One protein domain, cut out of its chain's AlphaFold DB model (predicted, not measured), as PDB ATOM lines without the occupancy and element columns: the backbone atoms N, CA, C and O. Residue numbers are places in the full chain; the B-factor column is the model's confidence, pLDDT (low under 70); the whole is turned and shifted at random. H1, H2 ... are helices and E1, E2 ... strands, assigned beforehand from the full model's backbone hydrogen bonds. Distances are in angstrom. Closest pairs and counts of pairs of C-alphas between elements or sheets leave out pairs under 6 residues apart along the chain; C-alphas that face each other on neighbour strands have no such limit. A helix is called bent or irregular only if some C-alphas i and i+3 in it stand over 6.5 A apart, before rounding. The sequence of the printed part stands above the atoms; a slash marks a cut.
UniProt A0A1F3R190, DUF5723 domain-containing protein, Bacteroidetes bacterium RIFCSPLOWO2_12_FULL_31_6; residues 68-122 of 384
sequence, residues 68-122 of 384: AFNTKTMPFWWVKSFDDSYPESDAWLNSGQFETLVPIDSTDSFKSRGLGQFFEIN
ATOM      1  N   ALA A  68      25.617  39.659  -9.556       86.19
ATOM      2  CA  ALA A  68      26.902  40.295  -9.788       86.19
ATOM      3  C   ALA A  68      27.845  40.071  -8.607       86.19
ATOM      4  O   ALA A  68      27.435  39.979  -7.450       86.19
ATOM      5  N   PHE A  69      29.134  40.013  -8.916       85.12
ATOM      6  CA  PHE A  69      30.186  39.987  -7.915       85.12
ATOM      7  C   PHE A  69      30.293  41.353  -7.222       85.12
ATOM      8  O   PHE A  69      30.413  42.384  -7.893       85.12
ATOM      9  N   ASN A  70      30.308  41.371  -5.889       83.50
ATOM     10  CA  ASN A  70      30.448  42.604  -5.125       83.50
ATOM     11  C   ASN A  70      31.919  42.960  -4.870       83.50
ATOM     12  O   ASN A  70      32.532  42.531  -3.894       83.50
ATOM     13  N   THR A  71      32.495  43.809  -5.722       85.31
ATOM     14  CA  THR A  71      33.877  44.278  -5.526       85.31
ATOM     15  C   THR A  71      34.004  45.403  -4.497       85.31
ATOM     16  O   THR A  71      35.122  45.738  -4.117       85.31
ATOM     17  N   LYS A  72      32.904  46.037  -4.060       82.75
ATOM     18  CA  LYS A  72      32.969  47.266  -3.243       82.75
ATOM     19  C   LYS A  72      33.526  47.016  -1.848       82.75
ATOM     20  O   LYS A  72      34.175  47.892  -1.289       82.75
ATOM     21  N   THR A  73      33.251  45.840  -1.295       81.62
ATOM     22  CA  THR A  73      33.673  45.460   0.057       81.62
ATOM     23  C   THR A  73      35.019  44.740   0.084       81.62
ATOM     24  O   THR A  73      35.468  44.365   1.160       81.62
ATOM     25  N   MET A  74      35.655  44.514  -1.073       88.12
ATOM     26  CA  MET A  74      36.939  43.818  -1.126       88.12
ATOM     27  C   MET A  74      38.038  44.656  -0.452       88.12
ATOM     28  O   MET A  74      38.226  45.815  -0.833       88.12
ATOM     29  N   PRO A  75      38.812  44.082   0.485       90.56
ATOM     30  CA  PRO A  75      39.885  44.812   1.161       90.56
ATOM     31  C   PRO A  75      41.065  45.125   0.228       90.56
ATOM     32  O   PRO A  75      41.786  46.102   0.435       90.56
ATOM     33  N   PHE A  76      41.259  44.324  -0.824       92.62
ATOM     34  CA  PHE A  76      42.332  44.473  -1.802       92.62
ATOM     35  C   PHE A  76      41.882  44.165  -3.241       92.62
ATOM     36  O   PHE A  76      40.744  43.787  -3.527       92.62
ATOM     37  N   TRP A  77      42.811  44.301  -4.191       88.81
ATOM     38  CA  TRP A  77      42.592  43.849  -5.561       88.81
ATOM     39  C   TRP A  77      42.657  42.318  -5.666       88.81
ATOM     40  O   TRP A  77      43.673  41.703  -5.329       88.81
ATOM     41  N   TRP A  78      41.580  41.738  -6.200       86.62
ATOM     42  CA  TRP A  78      41.429  40.339  -6.606       86.62
ATOM     43  C   TRP A  78      42.090  39.330  -5.661       86.62
ATOM     44  O   TRP A  78      41.633  39.187  -4.531       86.62
ATOM     45  N   VAL A  79      43.167  38.665  -6.094       90.44
ATOM     46  CA  VAL A  79      43.830  37.552  -5.388       90.44
ATOM     47  C   VAL A  79      44.123  37.872  -3.925       90.44
ATOM     48  O   VAL A  79      43.913  37.027  -3.065       90.44
ATOM     49  N   LYS A  80      44.555  39.100  -3.623       91.62
ATOM     50  CA  LYS A  80      44.939  39.476  -2.259       91.62
ATOM     51  C   LYS A  80      43.745  39.511  -1.292       91.62
ATOM     52  O   LYS A  80      43.922  39.257  -0.108       91.62
ATOM     53  N   SER A  81      42.535  39.777  -1.783       90.50
ATOM     54  CA  SER A  81      41.310  39.734  -0.963       90.50
ATOM     55  C   SER A  81      40.885  38.321  -0.580       90.50
ATOM     56  O   SER A  81      40.095  38.163   0.340       90.50
ATOM     57  N   PHE A  82      41.402  37.306  -1.273       91.00
ATOM     58  CA  PHE A  82      41.122  35.890  -1.012       91.00
ATOM     59  C   PHE A  82      42.282  35.172  -0.316       91.00
ATOM     60  O   PHE A  82      42.320  33.946  -0.284       91.00
ATOM     61  N   ASP A  83      43.250  35.930   0.190       93.69
ATOM     62  CA  ASP A  83      44.388  35.412   0.938       93.69
ATOM     63  C   ASP A  83      44.162  35.699   2.426       93.69
ATOM     64  O   ASP A  83      44.300  36.838   2.876       93.69
ATOM     65  N   ASP A  84      43.780  34.660   3.169       91.06
ATOM     66  CA  ASP A  84      43.473  34.691   4.604       91.06
ATOM     67  C   ASP A  84      44.696  34.988   5.490       91.06
ATOM     68  O   ASP A  84      44.559  35.249   6.684       91.06
ATOM     69  N   SER A  85      45.904  35.042   4.919       94.44
ATOM     70  CA  SER A  85      47.092  35.498   5.645       94.44
ATOM     71  C   SER A  85      47.074  37.003   5.949       94.44
ATOM     72  O   SER A  85      47.813  37.460   6.830       94.44
ATOM     73  N   TYR A  86      46.234  37.782   5.256       94.25
ATOM     74  CA  TYR A  86      46.023  39.201   5.538       94.25
ATOM     75  C   TYR A  86      44.840  39.395   6.496       94.25
ATOM     76  O   TYR A  86      43.730  38.989   6.153       94.25
ATOM     77  N   PRO A  87      45.016  40.080   7.644       95.25
ATOM     78  CA  PRO A  87      43.944  40.270   8.626       95.25
ATOM     79  C   PRO A  87      42.664  40.904   8.063       95.25
ATOM     80  O   PRO A  87      41.567  40.552   8.484       95.25
ATOM     81  N   GLU A  88      42.776  41.835   7.111       92.62
ATOM     82  CA  GLU A  88      41.616  42.473   6.481       92.62
ATOM     83  C   GLU A  88      40.861  41.520   5.545       92.62
ATOM     84  O   GLU A  88      39.632  41.564   5.484       92.62
ATOM     85  N   SER A  89      41.589  40.654   4.835       92.62
ATOM     86  CA  SER A  89      41.013  39.599   3.995       92.62
ATOM     87  C   SER A  89      40.349  38.530   4.850       92.62
ATOM     88  O   SER A  89      39.201  38.190   4.593       92.62
ATOM     89  N   ASP A  90      41.017  38.072   5.911       92.50
ATOM     90  CA  ASP A  90      40.465  37.117   6.873       92.50
ATOM     91  C   ASP A  90      39.170  37.645   7.512       92.50
ATOM     92  O   ASP A  90      38.152  36.955   7.521       92.50
ATOM     93  N   ALA A  91      39.150  38.908   7.949       90.50
ATOM     94  CA  ALA A  91      37.952  39.533   8.510       90.50
ATOM     95  C   ALA A  91      36.800  39.670   7.494       90.50
ATOM     96  O   ALA A  91      35.633  39.565   7.872       90.50
ATOM     97  N   TRP A  92      37.108  39.919   6.217       87.81
ATOM     98  CA  TRP A  92      36.106  40.014   5.154       87.81
ATOM     99  C   TRP A  92      35.528  38.642   4.781       87.81
ATOM    100  O   TRP A  92      34.305  38.489   4.755       87.81
ATOM    101  N   LEU A  93      36.395  37.644   4.573       88.12
ATOM    102  CA  LEU A  93      36.024  36.258   4.260       88.12
ATOM    103  C   LEU A  93      35.206  35.620   5.391       88.12
ATOM    104  O   LEU A  93      34.222  34.936   5.130       88.12
ATOM    105  N   ASN A  94      35.568  35.898   6.646       87.94
ATOM    106  CA  ASN A  94      34.858  35.408   7.830       87.94
ATOM    107  C   ASN A  94      33.772  36.371   8.329       87.94
ATOM    108  O   ASN A  94      33.244  36.202   9.435       87.94
ATOM    109  N   SER A  95      33.407  37.392   7.547       81.69
ATOM    110  CA  SER A  95      32.230  38.185   7.879       81.69
ATOM    111  C   SER A  95      31.012  37.261   7.812       81.69
ATOM    112  O   SER A  95      30.800  36.561   6.827       81.69
ATOM    113  N   GLY A  96      30.202  37.211   8.871       79.50
ATOM    114  CA  GLY A  96      29.141  36.201   9.010       79.50
ATOM    115  C   GLY A  96      28.018  36.254   7.961       79.50
ATOM    116  O   GLY A  96      27.024  35.559   8.122       79.50
ATOM    117  N   GLN A  97      28.125  37.113   6.944       78.75
ATOM    118  CA  GLN A  97      27.193  37.254   5.824       78.75
ATOM    119  C   GLN A  97      27.879  37.091   4.453       78.75
ATOM    120  O   GLN A  97      27.202  37.198   3.434       78.75
ATOM    121  N   PHE A  98      29.190  36.809   4.417       82.38
ATOM    122  CA  PHE A  98      29.995  36.741   3.195       82.38
ATOM    123  C   PHE A  98      29.409  35.779   2.155       82.38
ATOM    124  O   PHE A  98      29.178  36.161   1.008       82.38
ATOM    125  N   GLU A  99      29.099  34.554   2.582       80.88
ATOM    126  CA  GLU A  99      28.555  33.488   1.730       80.88
ATOM    127  C   GLU A  99      27.021  33.501   1.646       80.88
ATOM    128  O   GLU A  99      26.425  32.672   0.961       80.88
ATOM    129  N   THR A 100      26.351  34.415   2.356       81.31
ATOM    130  CA  THR A 100      24.885  34.427   2.411       81.31
ATOM    131  C   THR A 100      24.314  34.953   1.098       81.31
ATOM    132  O   THR A 100      24.441  36.139   0.787       81.31
ATOM    133  N   LEU A 101      23.630  34.085   0.349       78.94
ATOM    134  CA  LEU A 101      22.838  34.497  -0.806       78.94
ATOM    135  C   LEU A 101      21.531  35.124  -0.321       78.94
ATOM    136  O   LEU A 101      20.600  34.436   0.096       78.94
ATOM    137  N   VAL A 102      21.477  36.451  -0.337       81.69
ATOM    138  CA  VAL A 102      20.323  37.180   0.183       81.69
ATOM    139  C   VAL A 102      19.247  37.339  -0.884       81.69
ATOM    140  O   VAL A 102      19.569  37.720  -2.010       81.69
ATOM    141  N   PRO A 103      17.968  37.093  -0.537       79.94
ATOM    142  CA  PRO A 103      16.863  37.299  -1.458       79.94
ATOM    143  C   PRO A 103      16.820  38.718  -2.005       79.94
ATOM    144  O   PRO A 103      17.199  39.686  -1.334       79.94
ATOM    145  N   ILE A 104      16.287  38.851  -3.215       79.81
ATOM    146  CA  ILE A 104      16.214  40.134  -3.906       79.81
ATOM    147  C   ILE A 104      15.513  41.215  -3.070       79.81
ATOM    148  O   ILE A 104      16.078  42.287  -2.865       79.81
ATOM    149  N   ASP A 105      14.394  40.859  -2.436       81.81
ATOM    150  CA  ASP A 105      13.598  41.730  -1.565       81.81
ATOM    151  C   ASP A 105      14.384  42.282  -0.359       81.81
ATOM    152  O   ASP A 105      14.033  43.309   0.216       81.81
ATOM    153  N   SER A 106      15.451  41.594   0.060       85.31
ATOM    154  CA  SER A 106      16.296  41.996   1.192       85.31
ATOM    155  C   SER A 106      17.613  42.634   0.755       85.31
ATOM    156  O   SER A 106      18.297  43.246   1.577       85.31
ATOM    157  N   THR A 107      17.977  42.531  -0.523       83.19
ATOM    158  CA  THR A 107      19.302  42.928  -1.009       83.19
ATOM    159  C   THR A 107      19.585  44.412  -0.746       83.19
ATOM    160  O   THR A 107      20.671  44.756  -0.275       83.19
ATOM    161  N   ASP A 108      18.603  45.296  -0.937       83.38
ATOM    162  CA  ASP A 108      18.766  46.733  -0.672       83.38
ATOM    163  C   ASP A 108      18.991  47.051   0.812       83.38
ATOM    164  O   ASP A 108      19.809  47.909   1.149       83.38
ATOM    165  N   SER A 109      18.335  46.316   1.716       86.75
ATOM    166  CA  SER A 109      18.530  46.476   3.162       86.75
ATOM    167  C   SER A 109      19.932  46.043   3.598       86.75
ATOM    168  O   SER A 109      20.576  46.691   4.430       86.75
ATOM    169  N   PHE A 110      20.440  44.958   3.015       85.31
ATOM    170  CA  PHE A 110      21.794  44.483   3.281       85.31
ATOM    171  C   PHE A 110      22.846  45.467   2.771       85.31
ATOM    172  O   PHE A 110      23.757  45.832   3.520       85.31
ATOM    173  N   LYS A 111      22.648  45.988   1.553       79.75
ATOM    174  CA  LYS A 111      23.471  47.053   0.968       79.75
ATOM    175  C   LYS A 111      23.489  48.300   1.844       79.75
ATOM    176  O   LYS A 111      24.566  48.806   2.156       79.75
ATOM    177  N   SER A 112      22.327  48.780   2.294       83.25
ATOM    178  CA  SER A 112      22.244  49.996   3.116       83.25
ATOM    179  C   SER A 112      22.938  49.852   4.472       83.25
ATOM    180  O   SER A 112      23.373  50.840   5.056       83.25
ATOM    181  N   ARG A 113      23.040  48.620   4.984       83.38
ATOM    182  CA  ARG A 113      23.707  48.296   6.251       83.38
ATOM    183  C   ARG A 113      25.198  47.989   6.090       83.38
ATOM    184  O   ARG A 113      25.859  47.755   7.098       83.38
ATOM    185  N   GLY A 114      25.719  47.973   4.862       75.94
ATOM    186  CA  GLY A 114      27.107  47.608   4.582       75.94
ATOM    187  C   GLY A 114      27.436  46.161   4.953       75.94
ATOM    188  O   GLY A 114      28.580  45.865   5.290       75.94
ATOM    189  N   LEU A 115      26.442  45.267   4.939       76.38
ATOM    190  CA  LEU A 115      26.673  43.846   5.176       76.38
ATOM    191  C   LEU A 115      27.358  43.261   3.937       76.38
ATOM    192  O   LEU A 115      26.813  43.319   2.837       76.38
ATOM    193  N   GLY A 116      28.578  42.753   4.118       66.38
ATOM    194  CA  GLY A 116      29.398  42.233   3.030       66.38
ATOM    195  C   GLY A 116      28.864  40.900   2.534       66.38
ATOM    196  O   GLY A 116      29.089  39.882   3.172       66.38
ATOM    197  N   GLN A 117      28.168  40.922   1.402       81.88
ATOM    198  CA  GLN A 117      27.866  39.732   0.614       81.88
ATOM    199  C   GLN A 117      28.853  39.656  -0.531       81.88
ATOM    200  O   GLN A 117      29.127  40.666  -1.188       81.88
ATOM    201  N   PHE A 118      29.347  38.457  -0.799       84.50
ATOM    202  CA  PHE A 118      30.234  38.216  -1.922       84.50
ATOM    203  C   PHE A 118      29.533  38.399  -3.276       84.50
ATOM    204  O   PHE A 118      30.109  38.930  -4.231       84.50
ATOM    205  N   PHE A 119      28.256  38.025  -3.329       85.88
ATOM    206  CA  PHE A 119      27.398  38.177  -4.490       85.88
ATOM    207  C   PHE A 119      26.156  38.990  -4.154       85.88
ATOM    208  O   PHE A 119      25.519  38.778  -3.128       85.88
ATOM    209  N   GLU A 120      25.796  39.898  -5.054       82.38
ATOM    210  CA  GLU A 120      24.586  40.704  -4.956       82.38
ATOM    211  C   GLU A 120      23.626  40.322  -6.082       82.38
ATOM    212  O   GLU A 120      24.004  40.304  -7.259       82.38
ATOM    213  N   ILE A 121      22.367  40.071  -5.734       83.31
ATOM    214  CA  ILE A 121      21.295  39.905  -6.717       83.31
ATOM    215  C   ILE A 121      20.788  41.301  -7.121       83.31
ATOM    216  O   ILE A 121      20.691  42.218  -6.303       83.31
ATOM    217  N   ASN A 122      20.515  41.515  -8.406       72.69
ATOM    218  CA  ASN A 122      20.086  42.819  -8.918       72.69
ATOM    219  C   ASN A 122      18.575  42.862  -9.183       72.69
ATOM    220  O   ASN A 122      18.112  42.175 -10.093       72.69
TER     221      ASN A 122
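AT A GLANCE: This is residues 68 to 122 of the 384 residues of the protein "DUF5723 domain-containing protein" of Bacteroidetes bacterium RIFCSPLOWO2_12_FULL_31_6 (UniProt A0A1F3R190). An elongated shape with a small group at each end: two short helices, H1 and H2, packed together at one end, and helix H3 beside the short strand E1 at the other, with loops running between them. The first printed residues, 68 to 69, pair with E1, and the loops of residues 70 to 77 and 94 to 103 run lengthwise between the two ends. The printed part has 55 residues, with three named helices and one named strand in the order H1, H2, H3, E1; its class is mostly helix, though under half of the residues are in named elements. It is compact, with a radius of gyration of the C-alphas of 11.2 A, and spans 35 by 19 by 16 A.

IN THESE COORDINATES: H1 is residues 78 to 82, starting at C-alpha 78 (41.429, 40.339, -6.606). H2 is residues 87 to 93, 9.9 A long. H3, residues 104 to 112, is 13.5 A long and irregular: C-alphas 105 and 108 are 7.2 A apart. E1 is residues 119 to 121, 6.7 A long, ending at C-alpha 121 (21.295, 39.905, -6.717).

HOW THE PARTS SIT: H1 and H2 touch; their closest C-alphas, of Ser 81 and Ser 89, are 5.0 A apart. H3 is apart from H1 and from H2. The closest C-alphas of H3 and E1, of Ile 104 and Ile 121, are 5.8 A apart. E1 pairs with no named strand, but its residues 119 to 120 pair antiparallel with residues 68 to 69. E1 is apart from H1 and from H2. Every O i to N i+4 pair is within hydrogen-bond range in H2, 3 of 5 in H3 and 0 of 1 in H1, where 2 of 2 O i to N i+3 pairs are.

THE WHOLE: The C-alphas farthest apart, of Ser 85 and Asp 105, are 34.8 A apart, while those of Ala 68 and Asn 122, the first and last printed, are 7.3 A apart. The printed part has no cut. The link H1 to H2 is tight, and those from H2 to H3 and from H3 to E1 are short. The mean pLDDT of the printed part is 85.1, and residue 116 is under 70.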